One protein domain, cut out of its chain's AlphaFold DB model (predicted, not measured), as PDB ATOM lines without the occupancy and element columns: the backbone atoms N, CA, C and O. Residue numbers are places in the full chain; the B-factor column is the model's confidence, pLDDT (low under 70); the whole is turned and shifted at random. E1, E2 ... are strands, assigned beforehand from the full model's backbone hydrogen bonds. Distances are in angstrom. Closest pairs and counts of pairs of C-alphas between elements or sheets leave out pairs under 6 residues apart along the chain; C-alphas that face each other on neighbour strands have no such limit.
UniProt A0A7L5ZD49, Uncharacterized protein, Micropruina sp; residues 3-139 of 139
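AT A GLANCE: This is residues 3 to 139 of the 139 residues of an uncharacterized protein of Micropruina sp (UniProt A0A7L5ZD49). What shape is this? It is a flattened, nearly closed barrel made from one strongly twisted sheet: E1, E2, E5 and E6 form one wall, E3, E4, E7 and E8 the other, and E9 bends across from E7 to E1 to join them. On the opposite side the seam lies where E4 comes near E6 without being its neighbour. What is it made of? The printed part has 137 residues with no named helix and nine named strands, E1 to E9 along the chain, in a branched sheet, mixed and of the class all strand. It is compact, with a radius of gyration of the C-alphas of 15.7 A and spans of 45 by 31 by 24 A.

IN THESE COORDINATES: Which strands are long? E7, residues 98 to 110, covers 35.0 A, E9, residues 127 to 138, 30.5 A, and E3, residues 40 to 50, 28.1 A. E2, residues 19 to 28, covers 27.5 A, E6, residues 81 to 89, 25.5 A, and E1, residues 3 to 12, 25.4 A. Which are short? E4 is residues 57 to 59, E5 62 to 65 and E8 119 to 121. Where are the anchors? E1 begins at C-alpha 3 (141.644, 369.984, 292.426), and E9 ends at C-alpha 138 (156.581, 348.662, 300.658).

HOW THE PARTS SIT: What is beside E7? E3 is on one side, antiparallel, N 43 to O 107 2.8 A; E8, in a hairpin with E7, N 108 to O 119 3.1 A, and E9, antiparallel, N 132 to O 99 2.8 A, are on the other side. How does the sheet go on from E9? E9 bends by 58 degrees at residue 130 and is parallel to E1, N 8 to O 133 2.8 A. E1 and E2 form a hairpin, N 9 to O 22 2.8 A, and E2 is antiparallel to E6, N 23 to O 85 2.8 A. What are the edges? The edge strands are E4, E5 and E8; E3 and E4 form a hairpin, N 49 to O 58 2.8 A, as do E5 and E6, N 64 to O 84 2.8 A. E4 runs on into E5 at 61 degrees, and the closest C-alphas of E4 and E6, Val 58 and Phe 87, are 7.1 A apart.

THE WHOLE: How large is it? The C-alphas farthest apart, of Asn 97 and Thr 114, are 47.2 A apart, and the printed part has no cut. Which links are long? Those from E2 to E3 and from E5 to E6 are long, with 11 and 15 residues. Where is confidence low? The mean pLDDT of the printed part is 73.0, and 55 residues are under 70, among them 30 to 45, 66 to 74 and 105 to 130.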
ATOM      1  N   ILE A   3     140.894 371.022 291.727       75.62
ATOM      2  CA  ILE A   3     141.644 369.984 292.426       75.62
ATOM      3  C   ILE A   3     142.882 370.616 293.056       75.62
ATOM      4  O   ILE A   3     143.597 371.386 292.415       75.62
ATOM      5  N   ALA A   4     143.118 370.295 294.318       80.62
ATOM      6  CA  ALA A   4     144.352 370.576 295.028       80.62
ATOM      7  C   ALA A   4     144.976 369.232 295.394       80.62
ATOM      8  O   ALA A   4     144.309 368.410 296.009       80.62
ATOM      9  N   VAL A   5     146.215 368.984 294.977       82.94
ATOM     10  CA  VAL A   5     146.927 367.730 295.256       82.94
ATOM     11  C   VAL A   5     147.931 367.954 296.381       82.94
ATOM     12  O   VAL A   5     148.665 368.941 296.359       82.94
ATOM     13  N   ASP A   6     147.958 367.046 297.354       85.19
ATOM     14  CA  ASP A   6     148.716 367.218 298.599       85.19
ATOM     15  C   ASP A   6     149.914 366.264 298.677       85.19
ATOM     16  O   ASP A   6     151.016 366.650 299.066       85.19
ATOM     17  N   ARG A   7     149.704 364.990 298.322       88.81
ATOM     18  CA  ARG A   7     150.716 363.929 298.431       88.81
ATOM     19  C   ARG A   7     150.456 362.803 297.439       88.81
ATOM     20  O   ARG A   7     149.318 362.594 297.027       88.81
ATOM     21  N   ALA A   8     151.492 362.042 297.124       91.06
ATOM     22  CA  ALA A   8     151.418 360.853 296.297       91.06
ATOM     23  C   ALA A   8     152.025 359.658 297.040       91.06
ATOM     24  O   ALA A   8     152.989 359.803 297.792       91.06
ATOM     25  N   VAL A   9     151.463 358.476 296.817       91.81
ATOM     26  CA  VAL A   9     151.947 357.215 297.379       91.81
ATOM     27  C   VAL A   9     152.157 356.231 296.241       91.81
ATOM     28  O   VAL A   9     151.205 355.876 295.555       91.81
ATOM     29  N   ALA A  10     153.397 355.795 296.045       91.31
ATOM     30  CA  ALA A  10     153.726 354.681 295.171       91.31
ATOM     31  C   ALA A  10     153.556 353.367 295.931       91.31
ATOM     32  O   ALA A  10     154.154 353.172 296.992       91.31
ATOM     33  N   ASN A  11     152.781 352.459 295.355       90.19
ATOM     34  CA  ASN A  11     152.554 351.116 295.852       90.19
ATOM     35  C   ASN A  11     153.034 350.114 294.797       90.19
ATOM     36  O   ASN A  11     152.699 350.244 293.619       90.19
ATOM     37  N   LYS A  12     153.774 349.091 295.222       85.44
ATOM     38  CA  LYS A  12     154.017 347.888 294.420       85.44
ATOM     39  C   LYS A  12     153.497 346.694 295.219       85.44
ATOM     40  O   LYS A  12     154.119 346.350 296.216       85.44
ATOM     41  N   PRO A  13     152.345 346.108 294.858       77.69
ATOM     42  CA  PRO A  13     151.883 344.888 295.510       77.69
ATOM     43  C   PRO A  13     152.896 343.755 295.288       77.69
ATOM     44  O   PRO A  13     153.329 343.566 294.154       77.69
ATOM     45  N   ASP A  14     153.210 342.965 296.317       71.44
ATOM     46  CA  ASP A  14     154.174 341.846 296.238       71.44
ATOM     47  C   ASP A  14     153.922 340.882 295.074       71.44
ATOM     48  O   ASP A  14     154.845 340.345 294.462       71.44
ATOM     49  N   PHE A  15     152.648 340.666 294.753       68.06
ATOM     50  CA  PHE A  15     152.206 339.719 293.731       68.06
ATOM     51  C   PHE A  15     152.019 340.353 292.348       68.06
ATOM     52  O   PHE A  15     151.585 339.675 291.417       68.06
ATOM     53  N   ALA A  16     152.292 341.651 292.200       70.75
ATOM     54  CA  ALA A  16     152.056 342.381 290.968       70.75
ATOM     55  C   ALA A  16     153.356 343.006 290.455       70.75
ATOM     56  O   ALA A  16     153.976 343.839 291.113       70.75
ATOM     57  N   ASP A  17     153.739 342.675 289.222       81.75
ATOM     58  CA  ASP A  17     154.863 343.341 288.555       81.75
ATOM     59  C   ASP A  17     154.439 344.679 287.930       81.75
ATOM     60  O   ASP A  17     154.652 344.961 286.755       81.75
ATOM     61  N   ARG A  18     153.726 345.492 288.707       85.94
ATOM     62  CA  ARG A  18     153.281 346.822 288.301       85.94
ATOM     63  C   ARG A  18     153.235 347.738 289.505       85.94
ATOM     64  O   ARG A  18     152.956 347.302 290.622       85.94
ATOM     65  N   TRP A  19     153.493 349.006 289.247       89.00
ATOM     66  CA  TRP A  19     153.351 350.050 290.241       89.00
ATOM     67  C   TRP A  19     151.967 350.672 290.120       89.00
ATOM     68  O   TRP A  19     151.420 350.787 289.029       89.00
ATOM     69  N   SER A  20     151.409 351.127 291.229       91.00
ATOM     70  CA  SER A  20     150.339 352.115 291.207       91.00
ATOM     71  C   SER A  20     150.785 353.337 291.991       91.00
ATOM     72  O   SER A  20     151.488 353.222 292.996       91.00
ATOM     73  N   VAL A  21     150.414 354.524 291.523       91.50
ATOM     74  CA  VAL A  21     150.601 355.759 292.284       91.50
ATOM     75  C   VAL A  21     149.242 356.348 292.606       91.50
ATOM     76  O   VAL A  21     148.495 356.745 291.715       91.50
ATOM     77  N   ASP A  22     148.953 356.422 293.899       92.12
ATOM     78  CA  ASP A  22     147.779 357.086 294.444       92.12
ATOM     79  C   ASP A  22     148.135 358.529 294.806       92.12
ATOM     80  O   ASP A  22     148.900 358.783 295.736       92.12
ATOM     81  N   VAL A  23     147.567 359.493 294.089       89.88
ATOM     82  CA  VAL A  23     147.669 360.922 294.399       89.88
ATOM     83  C   VAL A  23     146.454 361.332 295.219       89.88
ATOM     84  O   VAL A  23     145.318 361.201 294.773       89.88
ATOM     85  N   TYR A  24     146.690 361.850 296.418       89.56
ATOM     86  CA  TYR A  24     145.658 362.317 297.335       89.56
ATOM     87  C   TYR A  24     145.549 363.834 297.296       89.56
ATOM     88  O   TYR A  24     146.555 364.545 297.218       89.56
ATOM     89  N   GLY A  25     144.321 364.322 297.406       87.44
ATOM     90  CA  GLY A  25     144.047 365.744 297.393       87.44
ATOM     91  C   GLY A  25     142.621 366.088 297.791       87.44
ATOM     92  O   GLY A  25     141.892 365.279 298.370       87.44
ATOM     93  N   ARG A  26     142.220 367.309 297.446       85.38
ATOM     94  CA  ARG A  26     140.863 367.822 297.603       85.38
ATOM     95  C   ARG A  26     140.286 368.215 296.257       85.38
ATOM     96  O   ARG A  26     140.919 368.931 295.490       85.38
ATOM     97  N   CYS A  27     139.065 367.780 296.015       79.44
ATOM     98  CA  CYS A  27     138.310 368.013 294.802       79.44
ATOM     99  C   CYS A  27     137.033 368.781 295.148       79.44
ATOM    100  O   CYS A  27     136.394 368.504 296.162       79.44
ATOM    101  N   GLN A  28     136.656 369.741 294.313       78.06
ATOM    102  CA  GLN A  28     135.429 370.509 294.490       78.06
ATOM    103  C   GLN A  28     134.782 370.768 293.135       78.06
ATOM    104  O   GLN A  28     135.467 371.117 292.169       78.06
ATOM    105  N   ASN A  29     133.460 370.645 293.062       74.00
ATOM    106  CA  ASN A  29     132.731 371.198 291.937       74.00
ATOM    107  C   ASN A  29     132.555 372.709 292.121       74.00
ATOM    108  O   ASN A  29     132.201 373.186 293.193       74.00
ATOM    109  N   THR A  30     132.835 373.451 291.061       69.50
ATOM    110  CA  THR A  30     132.755 374.914 291.029       69.50
ATOM    111  C   THR A  30     131.743 375.398 289.996       69.50
ATOM    112  O   THR A  30     131.773 376.572 289.646       69.50
ATOM    113  N   THR A  31     130.945 374.493 289.426       68.88
ATOM    114  CA  THR A  31     129.800 374.849 288.586       68.88
ATOM    115  C   THR A  31     128.591 375.153 289.468       68.88
ATOM    116  O   THR A  31     128.588 374.833 290.658       68.88
ATOM    117  N   ASP A  32     127.564 375.749 288.867       68.88
ATOM    118  CA  ASP A  32     126.294 376.049 289.534       68.88
ATOM    119  C   ASP A  32     125.300 374.869 289.478       68.88
ATOM    120  O   ASP A  32     124.230 374.925 290.081       68.88
ATOM    121  N   GLU A  33     125.656 373.780 288.785       69.06
ATOM    122  CA  GLU A  33     124.789 372.621 288.541       69.06
ATOM    123  C   GLU A  33     125.187 371.400 289.384       69.06
ATOM    124  O   GLU A  33     126.362 371.026 289.464       69.06
ATOM    125  N   ALA A  34     124.187 370.782 290.021       65.75
ATOM    126  CA  ALA A  34     124.340 369.554 290.795       65.75
ATOM    127  C   ALA A  34     124.672 368.359 289.896       65.75
ATOM    128  O   ALA A  34     124.155 368.244 288.786       65.75
ATOM    129  N   LEU A  35     125.505 367.442 290.396       63.88
ATOM    130  CA  LEU A  35     125.730 366.172 289.721       63.88
ATOM    131  C   LEU A  35     124.640 365.184 290.139       63.88
ATOM    132  O   LEU A  35     124.537 364.822 291.307       63.88
ATOM    133  N   ASP A  36     123.874 364.686 289.174       60.81
ATOM    134  CA  ASP A  36     123.008 363.519 289.360       60.81
ATOM    135  C   ASP A  36     123.836 362.210 289.491       60.81
ATOM    136  O   ASP A  36     124.514 361.829 288.532       60.81
ATOM    137  N   PRO A  37     123.787 361.492 290.634       54.91
ATOM    138  CA  PRO A  37     124.473 360.210 290.853       54.91
ATOM    139  C   PRO A  37     124.105 359.075 289.924       54.91
ATOM    140  O   PRO A  37     124.953 358.235 289.623       54.91
ATOM    141  N   ALA A  38     122.824 358.975 289.580       55.62
ATOM    142  CA  ALA A  38     122.308 357.834 288.840       55.62
ATOM    143  C   ALA A  38     122.652 357.952 287.351       55.62
ATOM    144  O   ALA A  38     122.680 356.952 286.634       55.62
ATOM    145  N   ALA A  39     122.924 359.178 286.911       53.91
ATOM    146  CA  ALA A  39     123.090 359.544 285.520       53.91
ATOM    147  C   ALA A  39     124.556 359.853 285.167       53.91
ATOM    148  O   ALA A  39     125.027 359.471 284.092       53.91
ATOM    149  N   ASN A  40     125.308 360.481 286.080       55.69
ATOM    150  CA  ASN A  40     126.635 361.020 285.790       55.69
ATOM    151  C   ASN A  40     127.774 360.077 286.182       55.69
ATOM    152  O   ASN A  40     127.932 359.682 287.337       55.69
ATOM    153  N   ARG A  41     128.655 359.814 285.217       60.41
ATOM    154  CA  ARG A  41     129.944 359.143 285.430       60.41
ATOM    155  C   ARG A  41     131.083 359.996 284.889       60.41
ATOM    156  O   ARG A  41     130.901 360.748 283.931       60.41
ATOM    157  N   LEU A  42     132.274 359.837 285.466       61.09
ATOM    158  CA  LEU A  42     133.484 360.379 284.854       61.09
ATOM    159  C   LEU A  42     133.707 359.653 283.524       61.09
ATOM    160  O   LEU A  42     133.883 358.437 283.497       61.09
ATOM    161  N   ALA A  43     133.647 360.395 282.428       55.62
ATOM    162  CA  ALA A  43     133.673 359.843 281.082       55.62
ATOM    163  C   ALA A  43     135.000 360.072 280.368       55.62
ATOM    164  O   ALA A  43     135.416 359.239 279.565       55.62
ATOM    165  N   ARG A  44     135.687 361.171 280.698       63.44
ATOM    166  CA  ARG A  44     137.097 361.354 280.361       63.44
ATOM    167  C   ARG A  44     137.857 361.893 281.541       63.44
ATOM    168  O   ARG A  44     137.411 362.816 282.227       63.44
ATOM    169  N   ASN A  45     139.046 361.338 281.709       68.44
ATOM    170  CA  ASN A  45     139.965 361.759 282.729       68.44
ATOM    171  C   ASN A  45     141.281 362.248 282.112       68.44
ATOM    172  O   ASN A  45     142.240 361.504 281.982       68.44
ATOM    173  N   GLY A  46     141.358 363.538 281.795       72.38
ATOM    174  CA  GLY A  46     142.593 364.172 281.340       72.38
ATOM    175  C   GLY A  46     143.605 364.438 282.460       72.38
ATOM    176  O   GLY A  46     144.438 365.333 282.308       72.38
ATOM    177  N   PHE A  47     143.541 363.730 283.595       82.44
ATOM    178  CA  PHE A  47     144.643 363.711 284.552       82.44
ATOM    179  C   PHE A  47     145.820 362.932 283.968       82.44
ATOM    180  O   PHE A  47     145.671 361.825 283.454       82.44
ATOM    181  N   GLY A  48     147.003 363.524 284.082       86.69
ATOM    182  CA  GLY A  48     148.263 362.911 283.709       86.69
ATOM    183  C   GLY A  48     149.229 362.901 284.884       86.69
ATOM    184  O   GLY A  48     149.286 363.854 285.664       86.69
ATOM    185  N   LEU A  49     150.017 361.840 284.977       87.44
ATOM    186  CA  LEU A  49     151.177 361.735 285.844       87.44
ATOM    187  C   LEU A  49     152.423 361.636 284.972       87.44
ATOM    188  O   LEU A  49     152.486 360.824 284.052       87.44
ATOM    189  N   GLN A  50     153.413 362.468 285.262       87.44
ATOM    190  CA  GLN A  50     154.717 362.434 284.629       87.44
ATOM    191  C   GLN A  50     155.754 361.977 285.646       87.44
ATOM    192  O   GLN A  50     155.905 362.566 286.724       87.44
ATOM    193  N   ASP A  51     156.476 360.925 285.275       84.50
ATOM    194  CA  ASP A  51     157.671 360.489 285.980       84.50
ATOM    195  C   ASP A  51     158.771 361.549 285.783       84.50
ATOM    196  O   ASP A  51     159.159 361.815 284.644       84.50
ATOM    197  N   PRO A  52     159.300 362.162 286.855       80.12
ATOM    198  CA  PRO A  52     160.298 363.220 286.728       80.12
ATOM    199  C   PRO A  52     161.676 362.725 286.266       80.12
ATOM    200  O   PRO A  52     162.522 363.545 285.921       80.12
ATOM    201  N   ARG A  53     161.946 361.414 286.294       82.69
ATOM    202  CA  ARG A  53     163.228 360.843 285.855       82.69
ATOM    203  C   ARG A  53     163.212 360.491 284.380       82.69
ATOM    204  O   ARG A  53     164.146 360.822 283.658       82.69
ATOM    205  N   THR A  54     162.165 359.797 283.948       83.88
ATOM    206  CA  THR A  54     162.044 359.301 282.570       83.88
ATOM    207  C   THR A  54     161.260 360.248 281.669       83.88
ATOM    208  O   THR A  54     161.259 360.073 280.453       83.88
ATOM    209  N   MET A  55     160.574 361.239 282.250       83.00
ATOM    210  CA  MET A  55     159.621 362.132 281.582       83.00
ATOM    211  C   MET A  55     158.423 361.405 280.954       83.00
ATOM    212  O   MET A  55     157.613 362.041 280.271       83.00
ATOM    213  N   LYS A  56     158.277 360.097 281.212       84.69
ATOM    214  CA  LYS A  56     157.165 359.271 280.744       84.69
ATOM    215  C   LYS A  56     155.863 359.786 281.341       84.69
ATOM    216  O   LYS A  56     155.777 360.035 282.542       84.69
ATOM    217  N   VAL A  57     154.857 359.914 280.484       83.44
ATOM    218  CA  VAL A  57     153.514 360.358 280.847       83.44
ATOM    219  C   VAL A  57     152.575 359.160 280.884       83.44
ATOM    220  O   VAL A  57     152.493 358.402 279.919       83.44
ATOM    221  N   VAL A  58     151.848 359.027 281.987       86.56
ATOM    222  CA  VAL A  58     150.705 358.127 282.143       86.56
ATOM    223  C   VAL A  58     149.449 358.984 282.246       86.56
ATOM    224  O   VAL A  58     149.375 359.864 283.100       86.56
ATOM    225  N   GLY A  59     148.497 358.770 281.342       84.44
ATOM    226  CA  GLY A  59     147.197 359.443 281.351       84.44
ATOM    227  C   GLY A  59     146.113 358.619 282.045       84.44
ATOM    228  O   GLY A  59     146.375 357.505 282.490       84.44
ATOM    229  N   ASP A  60     144.900 359.174 282.081       75.75
ATOM    230  CA  ASP A  60     143.662 358.481 282.449       75.75
ATOM    231  C   ASP A  60     143.673 357.868 283.857       75.75
ATOM    232  O   ASP A  60     143.557 356.658 284.046       75.75
ATOM    233  N   ALA A  61     143.775 358.720 284.881       82.44
ATOM    234  CA  ALA A  61     143.657 358.258 286.264       82.44
ATOM    235  C   ALA A  61     142.274 357.640 286.563       82.44
ATOM    236  O   ALA A  61     141.253 358.009 285.981       82.44
ATOM    237  N   ALA A  62     142.188 356.785 287.575       80.06
ATOM    238  CA  ALA A  62     140.918 356.507 288.239       80.06
ATOM    239  C   ALA A  62     140.708 357.534 289.363       80.06
ATOM    240  O   ALA A  62     141.466 357.561 290.331       80.06
ATOM    241  N   LEU A  63     139.695 358.398 289.248       78.81
ATOM    242  CA  LEU A  63     139.299 359.313 290.326       78.81
ATOM    243  C   LEU A  63     138.356 358.584 291.290       78.81
ATOM    244  O   LEU A  63     137.427 357.910 290.863       78.81
ATOM    245  N   THR A  64     138.578 358.719 292.594       79.00
ATOM    246  CA  THR A  64     137.725 358.176 293.663       79.00
ATOM    247  C   THR A  64     137.563 359.207 294.777       79.00
ATOM    248  O   THR A  64     138.517 359.911 295.106       79.00
ATOM    249  N   PHE A  65     136.388 359.284 295.400       77.25
ATOM    250  CA  PHE A  65     136.160 360.086 296.607       77.25
ATOM    251  C   PHE A  65     136.272 359.204 297.849       77.25
ATOM    252  O   PHE A  65     135.766 358.086 297.860       77.25
ATOM    253  N   VAL A  66     136.974 359.685 298.877       69.12
ATOM    254  CA  VAL A  66     137.340 358.858 300.044       69.12
ATOM    255  C   VAL A  66     136.136 358.564 300.948       69.12
ATOM    256  O   VAL A  66     136.098 357.515 301.581       69.12
ATOM    257  N   GLU A  67     135.154 359.467 301.001       64.75
ATOM    258  CA  GLU A  67     134.116 359.436 302.038       64.75
ATOM    259  C   GLU A  67     132.697 359.107 301.547       64.75
ATOM    260  O   GLU A  67     131.875 358.839 302.410       64.75
ATOM    261  N   ASN A  68     132.369 359.108 300.241       56.81
ATOM    262  CA  ASN A  68     130.986 358.896 299.753       56.81
ATOM    263  C   ASN A  68     130.887 358.541 298.252       56.81
ATOM    264  O   ASN A  68     131.866 358.627 297.508       56.81
ATOM    265  N   THR A  69     129.671 358.183 297.811       57.72
ATOM    266  CA  THR A  69     129.252 358.074 296.403       57.72
ATOM    267  C   THR A  69     129.540 359.364 295.622       57.72
ATOM    268  O   THR A  69     129.413 360.474 296.135       57.72
ATOM    269  N   PHE A  70     129.955 359.207 294.363       60.12
ATOM    270  CA  PHE A  70     130.556 360.250 293.515       60.12
ATOM    271  C   PHE A  70     129.722 361.535 293.341       60.12
ATOM    272  O   PHE A  70     130.287 362.598 293.097       60.12
ATOM    273  N   SER A  71     128.398 361.445 293.459       57.62
ATOM    274  CA  SER A  71     127.457 362.545 293.228       57.62
ATOM    275  C   SER A  71     127.457 363.614 294.297       57.62
ATOM    276  O   SER A  71     127.595 364.800 294.017       57.62
ATOM    277  N   ASP A  72     127.340 363.182 295.548       62.59
ATOM    278  CA  ASP A  72     127.107 364.074 296.674       62.59
ATOM    279  C   ASP A  72     128.413 364.762 297.059       62.59
ATOM    280  O   ASP A  72     128.418 365.792 297.723       62.59
ATOM    281  N   ALA A  73     129.547 364.211 296.619       59.69
ATOM    282  CA  ALA A  73     130.867 364.783 296.825       59.69
ATOM    283  C   ALA A  73     131.128 366.041 295.974       59.69
ATOM    284  O   ALA A  73     132.081 366.769 296.254       59.69
ATOM    285  N   LEU A  74     130.306 366.298 294.952       66.12
ATOM    286  CA  LEU A  74     130.545 367.312 293.925       66.12
ATOM    287  C   LEU A  74     129.308 368.178 293.625       66.12
ATOM    288  O   LEU A  74     129.242 368.812 292.574       66.12
ATOM    289  N   ASN A  75     128.333 368.265 294.529       71.25
ATOM    290  CA  ASN A  75     127.252 369.237 294.355       71.25
ATOM    291  C   ASN A  75     127.738 370.681 294.612       71.25
ATOM    292  O   ASN A  75     128.589 370.897 295.484       71.25
ATOM    293  N   PRO A  76     127.217 371.677 293.868       68.56
ATOM    294  CA  PRO A  76     127.514 373.090 294.064       68.56
ATOM    295  C   PRO A  76     127.308 373.530 295.512       68.56
ATOM    296  O   PRO A  76     126.414 373.052 296.208       68.56
ATOM    297  N   GLY A  77     128.144 374.459 295.971       70.38
ATOM    298  CA  GLY A  77     128.067 375.003 297.330       70.38
ATOM    299  C   GLY A  77     128.627 374.088 298.425       70.38
ATOM    300  O   GLY A  77     128.727 374.518 299.574       70.38
ATOM    301  N   LEU A  78     129.049 372.863 298.097       77.31
ATOM    302  CA  LEU A  78     129.728 371.994 299.051       77.31
ATOM    303  C   LEU A  78     131.214 372.361 299.202       77.31
ATOM    304  O   LEU A  78     131.862 372.789 298.236       77.31
ATOM    305  N   PRO A  79     131.786 372.186 300.410       81.06
ATOM    306  CA  PRO A  79     133.211 372.392 300.629       81.06
ATOM    307  C   PRO A  79     134.047 371.352 299.860       81.06
ATOM    308  O   PRO A  79     133.550 370.258 299.575       81.06
ATOM    309  N   PRO A  80     135.331 371.641 299.568       81.06
ATOM    310  CA  PRO A  80     136.237 370.673 298.953       81.06
ATOM    311  C   PRO A  80     136.289 369.345 299.723       81.06
ATOM    312  O   PRO A  80     136.479 369.329 300.940       81.06
ATOM    313  N   ARG A  81     136.166 368.224 299.004       82.62
ATOM    314  CA  ARG A  81     136.151 366.858 299.552       82.62
ATOM    315  C   ARG A  81     137.435 366.110 299.237       82.62
ATOM    316  O   ARG A  81     138.056 366.358 298.209       82.62
ATOM    317  N   GLN A  82     137.817 365.168 300.096       86.25
ATOM    318  CA  GLN A  82     138.983 364.329 299.833       86.25
ATOM    319  C   GLN A  82     138.762 363.440 298.607       86.25
ATOM    320  O   GLN A  82     137.754 362.735 298.501       86.25
ATOM    321  N   CYS A  83     139.738 363.450 297.706       82.19
ATOM    322  CA  CYS A  83     139.759 362.623 296.513       82.19
ATOM    323  C   CYS A  83     141.117 361.940 296.332       82.19
ATOM    324  O   CYS A  83     142.147 362.396 296.836       82.19
ATOM    325  N   ARG A  84     141.092 360.829 295.602       87.94
ATOM    326  CA  ARG A  84     142.246 360.026 295.214       87.94
ATOM    327  C   ARG A  84     142.246 359.846 293.700       87.94
ATOM    328  O   ARG A  84     141.220 359.478 293.137       87.94
ATOM    329  N   LEU A  85     143.388 360.085 293.067       86.94
ATOM    330  CA  LEU A  85     143.670 359.732 291.679       86.94
ATOM    331  C   LEU A  85     144.621 358.541 291.672       86.94
ATOM    332  O   LEU A  85     145.734 358.658 292.176       86.94
ATOM    333  N   THR A  86     144.203 357.422 291.103       89.69
ATOM    334  CA  THR A  86     145.052 356.236 290.964       89.69
ATOM    335  C   THR A  86     145.576 356.157 289.536       89.69
ATOM    336  O   THR A  86     144.792 356.139 288.588       89.69
ATOM    337  N   PHE A  87     146.899 356.122 289.392       89.94
ATOM    338  CA  PHE A  87     147.595 355.916 288.126       89.94
ATOM    339  C   PHE A  87     148.243 354.535 288.122       89.94
ATOM    340  O   PHE A  87     149.035 354.227 289.017       89.94
ATOM    341  N   ASP A  88     147.949 353.730 287.104       89.12
ATOM    342  CA  ASP A  88     148.616 352.447 286.892       89.12
ATOM    343  C   ASP A  88     149.914 352.654 286.106       89.12
ATOM    344  O   ASP A  88     149.926 353.101 284.959       89.12
ATOM    345  N   LEU A  89     151.029 352.327 286.748       86.00
ATOM    346  CA  LEU A  89     152.378 352.458 286.222       86.00
ATOM    347  C   LEU A  89     152.944 351.080 285.868       86.00
ATOM    348  O   LEU A  89     152.688 350.066 286.520       86.00
ATOM    349  N   GLY A  90     153.747 351.044 284.808       82.75
ATOM    350  CA  GLY A  90     154.417 349.823 284.370       82.75
ATOM    351  C   GLY A  90     155.462 349.305 285.372       82.75
ATOM    352  O   GLY A  90     155.800 349.991 286.342       82.75
ATOM    353  N   PRO A  91     156.019 348.105 285.126       84.75
ATOM    354  CA  PRO A  91     157.101 347.531 285.937       84.75
ATOM    355  C   PRO A  91     158.378 348.383 285.933       84.75
ATOM    356  O   PRO A  91     159.185 348.298 286.854       84.75
ATOM    357  N   ASP A  92     158.551 349.205 284.897       82.06
ATOM    358  CA  ASP A  92     159.705 350.066 284.647       82.06
ATOM    359  C   ASP A  92     159.723 351.342 285.499       82.06
ATOM    360  O   ASP A  92     160.719 352.065 285.498       82.06
ATOM    361  N   PHE A  93     158.644 351.633 286.231       86.88
ATOM    362  CA  PHE A  93     158.604 352.794 287.108       86.88
ATOM    363  C   PHE A  93     159.598 352.649 288.265       86.88
ATOM    364  O   PHE A  93     159.595 351.663 289.005       86.88
ATOM    365  N   VAL A  94     160.425 353.677 288.449       84.50
ATOM    366  CA  VAL A  94     161.372 353.765 289.563       84.50
ATOM    367  C   VAL A  94     160.992 354.970 290.421       84.50
ATOM    368  O   VAL A  94     161.189 356.103 289.971       84.50
ATOM    369  N   PRO A  95     160.506 354.766 291.660       83.94
ATOM    370  CA  PRO A  95     160.067 355.864 292.508       83.94
ATOM    371  C   PRO A  95     161.134 356.953 292.679       83.94
ATOM    372  O   PRO A  95     162.308 356.684 292.964       83.94
ATOM    373  N   ALA A  96     160.705 358.199 292.504       85.94
ATOM    374  CA  ALA A  96     161.468 359.402 292.810       85.94
ATOM    375  C   ALA A  96     160.939 360.051 294.103       85.94
ATOM    376  O   ALA A  96     160.011 359.552 294.726       85.94
ATOM    377  N   ASN A  97     161.511 361.188 294.506       87.75
ATOM    378  CA  ASN A  97     161.039 361.921 295.692       87.75
ATOM    379  C   ASN A  97     159.710 362.661 295.442       87.75
ATOM    380  O   ASN A  97     159.078 363.146 296.378       87.75
ATOM    381  N   TYR A  98     159.308 362.799 294.178       89.00
ATOM    382  CA  TYR A  98     158.074 363.455 293.764       89.00
ATOM    383  C   TYR A  98     157.576 362.884 292.433       89.00
ATOM    384  O   TYR A  98     158.309 362.175 291.745       89.00
ATOM    385  N   VAL A  99     156.343 363.220 292.064       88.38
ATOM    386  CA  VAL A  99     155.779 363.044 290.716       88.38
ATOM    387  C   VAL A  99     155.188 364.363 290.237       88.38
ATOM    388  O   VAL A  99     154.795 365.192 291.057       88.38
ATOM    389  N   SER A 100     155.129 364.572 288.923       87.81
ATOM    390  CA  SER A 100     154.443 365.735 288.354       87.81
ATOM    391  C   SER A 100     153.026 365.354 287.958       87.81
ATOM    392  O   SER A 100     152.838 364.461 287.139       87.81
ATOM    393  N   VAL A 101     152.028 366.036 288.512       84.00
ATOM    394  CA  VAL A 101     150.623 365.828 288.138       84.00
ATOM    395  C   VAL A 101     150.154 366.995 287.277       84.00
ATOM    396  O   VAL A 101     150.438 368.164 287.564       84.00
ATOM    397  N   GLY A 102     149.456 366.666 286.199       79.50
ATOM    398  CA  GLY A 102     148.825 367.614 285.296       79.50
ATOM    399  C   GLY A 102     147.359 367.274 285.081       79.50
ATOM    400  O   GLY A 102     146.932 366.136 285.261       79.50
ATOM    401  N   VAL A 103     146.587 368.278 284.679       76.44
ATOM    402  CA  VAL A 103     145.219 368.097 284.193       76.44
ATOM    403  C   VAL A 103     145.076 368.838 282.872       76.44
ATOM    404  O   VAL A 103     145.507 369.986 282.754       76.44
ATOM    405  N   SER A 104     144.530 368.170 281.864       70.38
ATOM    406  CA  SER A 104     144.239 368.757 280.553       70.38
ATOM    407  C   SER A 104     142.744 368.975 280.342       70.38
ATOM    408  O   SER A 104     142.349 370.006 279.807       70.38
ATOM    409  N   GLN A 105     141.916 368.041 280.810       66.06
ATOM    410  CA  GLN A 105     140.461 368.059 280.670       66.06
ATOM    411  C   GLN A 105     139.821 367.144 281.723       66.06
ATOM    412  O   GLN A 105     140.418 366.147 282.116       66.06
ATOM    413  N   VAL A 106     138.603 367.445 282.169       66.88
ATOM    414  CA  VAL A 106     137.789 366.522 282.977       66.88
ATOM    415  C   VAL A 106     136.386 366.531 282.375       66.88
ATOM    416  O   VAL A 106     135.818 367.598 282.191       66.88
ATOM    417  N   GLU A 107     135.826 365.378 282.021       62.78
ATOM    418  CA  GLU A 107     134.497 365.306 281.397       62.78
ATOM    419  C   GLU A 107     133.590 364.356 282.173       62.78
ATOM    420  O   GLU A 107     133.970 363.216 282.456       62.78
ATOM    421  N   PHE A 108     132.379 364.826 282.473       62.03
ATOM    422  CA  PHE A 108     131.305 364.009 283.018       62.03
ATOM    423  C   PHE A 108     130.250 363.808 281.933       62.03
ATOM    424  O   PHE A 108     129.726 364.772 281.381       62.03
ATOM    425  N   ILE A 109     129.933 362.549 281.626       56.31
ATOM    426  CA  ILE A 109     128.827 362.231 280.719       56.31
ATOM    427  C   ILE A 109     127.666 361.713 281.555       56.31
ATOM    428  O   ILE A 109     127.815 360.749 282.316       56.31
ATOM    429  N   ASP A 110     126.519 362.358 281.360       53.62
ATOM    430  CA  ASP A 110     125.210 361.818 281.695       53.62
ATOM    431  C   ASP A 110     124.916 360.661 280.728       53.62
ATOM    432  O   ASP A 110     124.773 360.851 279.521       53.62
ATOM    433  N   SER A 111     124.892 359.440 281.256       50.31
ATOM    434  CA  SER A 111     124.623 358.216 280.495       50.31
ATOM    435  C   SER A 111     123.182 357.718 280.628       50.31
ATOM    436  O   SER A 111     122.875 356.604 280.195       50.31
ATOM    437  N   SER A 112     122.290 358.516 281.218       50.56
ATOM    438  CA  SER A 112     120.875 358.175 281.307       50.56
ATOM    439  C   SER A 112     120.220 358.183 279.920       50.56
ATOM    440  O   SER A 112     120.547 358.983 279.045       50.56
ATOM    441  N   ILE A 113     119.245 357.289 279.718       49.41
ATOM    442  CA  ILE A 113     118.455 357.189 278.472       49.41
ATOM    443  C   ILE A 113     117.731 358.514 278.137       49.41
ATOM    444  O   ILE A 113     117.367 358.743 276.985       49.41
ATOM    445  N   THR A 114     117.543 359.393 279.127       52.19
ATOM    446  CA  THR A 114     116.848 360.686 279.029       52.19
ATOM    447  C   THR A 114     117.772 361.913 279.112       52.19
ATOM    448  O   THR A 114     117.268 363.033 279.073       52.19
ATOM    449  N   GLY A 115     119.090 361.728 279.248       50.75
ATOM    450  CA  GLY A 115     120.057 362.778 279.589       50.75
ATOM    451  C   GLY A 115     120.355 363.789 278.476       50.75
ATOM    452  O   GLY A 115     120.415 363.452 277.292       50.75
ATOM    453  N   THR A 116     120.573 365.051 278.852       48.53
ATOM    454  CA  THR A 116     120.625 366.238 277.969       48.53
ATOM    455  C   THR A 116     121.935 366.473 277.201       48.53
ATOM    456  O   THR A 116     122.110 367.553 276.644       48.53
ATOM    457  N   LYS A 117     122.783 365.449 277.038       47.44
ATOM    458  CA  LYS A 117     124.101 365.489 276.365       47.44
ATOM    459  C   LYS A 117     125.215 366.160 277.184       47.44
ATOM    460  O   LYS A 117     125.052 367.249 277.715       47.44
ATOM    461  N   ASP A 118     126.341 365.450 277.228       47.66
ATOM    462  CA  ASP A 118     127.731 365.835 277.510       47.66
ATOM    463  C   ASP A 118     127.972 367.122 278.322       47.66
ATOM    464  O   ASP A 118     127.964 368.236 277.798       47.66
ATOM    465  N   MET A 119     128.331 366.958 279.601       46.62
ATOM    466  CA  MET A 119     128.913 368.031 280.403       46.62
ATOM    467  C   MET A 119     130.447 367.991 280.297       46.62
ATOM    468  O   MET A 119     131.153 367.360 281.088       46.62
ATOM    469  N   ALA A 120     130.991 368.708 279.313       45.41
ATOM    470  CA  ALA A 120     132.433 368.902 279.172       45.41
ATOM    471  C   ALA A 120     132.933 369.992 280.134       45.41
ATOM    472  O   ALA A 120     132.510 371.145 280.047       45.41
ATOM    473  N   TRP A 121     133.835 369.653 281.063       51.03
ATOM    474  CA  TRP A 121     134.368 370.615 282.031       51.03
ATOM    475  C   TRP A 121     135.807 371.011 281.682       51.03
ATOM    476  O   TRP A 121     136.697 370.189 281.455       51.03
ATOM    477  N   SER A 122     136.059 372.319 281.666       42.53
ATOM    478  CA  SER A 122     137.398 372.874 281.471       42.53
ATOM    479  C   SER A 122     138.099 372.989 282.826       42.53
ATOM    480  O   SER A 122     137.581 373.624 283.751       42.53
ATOM    481  N   ALA A 123     139.288 372.401 282.951       42.19
ATOM    482  CA  ALA A 123     140.146 372.656 284.098       42.19
ATOM    483  C   ALA A 123     140.586 374.128 284.076       42.19
ATOM    484  O   ALA A 123     141.176 374.593 283.106       42.19
ATOM    485  N   THR A 124     140.357 374.866 285.165       39.28
ATOM    486  CA  THR A 124     140.773 376.279 285.295       39.28
ATOM    487  C   THR A 124     142.294 376.468 285.231       39.28
ATOM    488  O   THR A 124     142.774 377.593 285.100       39.28
ATOM    489  N   ARG A 125     143.069 375.381 285.321       43.56
ATOM    490  CA  ARG A 125     144.514 375.350 285.095       43.56
ATOM    491  C   ARG A 125     144.872 374.115 284.277       43.56
ATOM    492  O   ARG A 125     144.826 373.010 284.800       43.56
ATOM    493  N   VAL A 126     145.248 374.324 283.020       45.12
ATOM    494  CA  VAL A 126     145.764 373.283 282.122       45.12
ATOM    495  C   VAL A 126     147.297 373.287 282.175       45.12
ATOM    496  O   VAL A 126     147.914 374.343 282.023       45.12
ATOM    497  N   GLY A 127     147.917 372.124 282.417       48.09
ATOM    498  CA  GLY A 127     149.380 371.938 282.387       48.09
ATOM    499  C   GLY A 127     149.976 371.107 283.537       48.09
ATOM    500  O   GLY A 127     149.315 370.821 284.532       48.09
ATOM    501  N   TRP A 128     151.251 370.730 283.392       51.75
ATOM    502  CA  TRP A 128     152.060 369.960 284.352       51.75
ATOM    503  C   TRP A 128     152.668 370.880 285.410       51.75
ATOM    504  O   TRP A 128     153.685 371.517 285.136       51.75
ATOM    505  N   ARG A 129     152.039 371.064 286.577       59.50
ATOM    506  CA  ARG A 129     152.533 372.080 287.535       59.50
ATOM    507  C   ARG A 129     152.489 371.708 289.010       59.50
ATOM    508  O   ARG A 129     152.823 372.553 289.835       59.50
ATOM    509  N   PHE A 130     152.147 370.472 289.357       66.12
ATOM    510  CA  PHE A 130     152.167 370.045 290.753       66.12
ATOM    511  C   PHE A 130     153.264 369.010 290.963       66.12
ATOM    512  O   PHE A 130     153.083 367.847 290.618       66.12
ATOM    513  N   ASN A 131     154.394 369.441 291.529       79.94
ATOM    514  CA  ASN A 131     155.362 368.513 292.106       79.94
ATOM    515  C   ASN A 131     154.765 367.987 293.406       79.94
ATOM    516  O   ASN A 131     154.723 368.697 294.410       79.94
ATOM    517  N   VAL A 132     154.266 366.761 293.361       83.06
ATOM    518  CA  VAL A 132     153.614 366.121 294.494       83.06
ATOM    519  C   VAL A 132     154.636 365.233 295.199       83.06
ATOM    520  O   VAL A 132     155.175 364.336 294.545       83.06
ATOM    521  N   PRO A 133     154.922 365.446 296.499       86.38
ATOM    522  CA  PRO A 133     155.820 364.580 297.256       86.38
ATOM    523  C   PRO A 133     155.369 363.122 297.170       86.38
ATOM    524  O   PRO A 133     154.198 362.828 297.421       86.38
ATOM    525  N   LEU A 134     156.290 362.227 296.814       87.69
ATOM    526  CA  LEU A 134     156.021 360.803 296.642       87.69
ATOM    527  C   LEU A 134     156.623 360.020 297.807       87.69
ATOM    528  O   LEU A 134     157.822 360.106 298.067       87.69
ATOM    529  N   THR A 135     155.805 359.218 298.478       90.88
ATOM    530  CA  THR A 135     156.279 358.201 299.420       90.88
ATOM    531  C   THR A 135     156.103 356.814 298.824       90.88
ATOM    532  O   THR A 135     155.153 356.556 298.090       90.88
ATOM    533  N   VAL A 136     157.024 355.904 299.131       86.50
ATOM    534  CA  VAL A 136     156.917 354.500 298.724       86.50
ATOM    535  C   VAL A 136     156.344 353.708 299.888       86.50
ATOM    536  O   VAL A 136     156.914 353.722 300.979       86.50
ATOM    537  N   GLN A 137     155.230 353.015 299.667       83.69
ATOM    538  CA  GLN A 137     154.776 351.960 300.563       83.69
ATOM    539  C   GLN A 137     155.296 350.628 300.032       83.69
ATOM    540  O   GLN A 137     154.799 350.109 299.032       83.69
ATOM    541  N   ALA A 138     156.309 350.090 300.710       59.31
ATOM    542  CA  ALA A 138     156.581 348.662 300.658       59.31
ATOM    543  C   ALA A 138     155.483 347.983 301.485       59.31
ATOM    544  O   ALA A 138     155.311 348.316 302.663       59.31
ATOM    545  N   ARG A 139     154.688 347.131 300.848       55.50
ATOM    546  CA  ARG A 139     153.842 346.164 301.547       55.50
ATOM    547  C   ARG A 139     154.519 344.819 301.466       55.50
ATOM    548  O   ARG A 139     155.183 344.636 300.428       55.50
TER     549      ARG A 139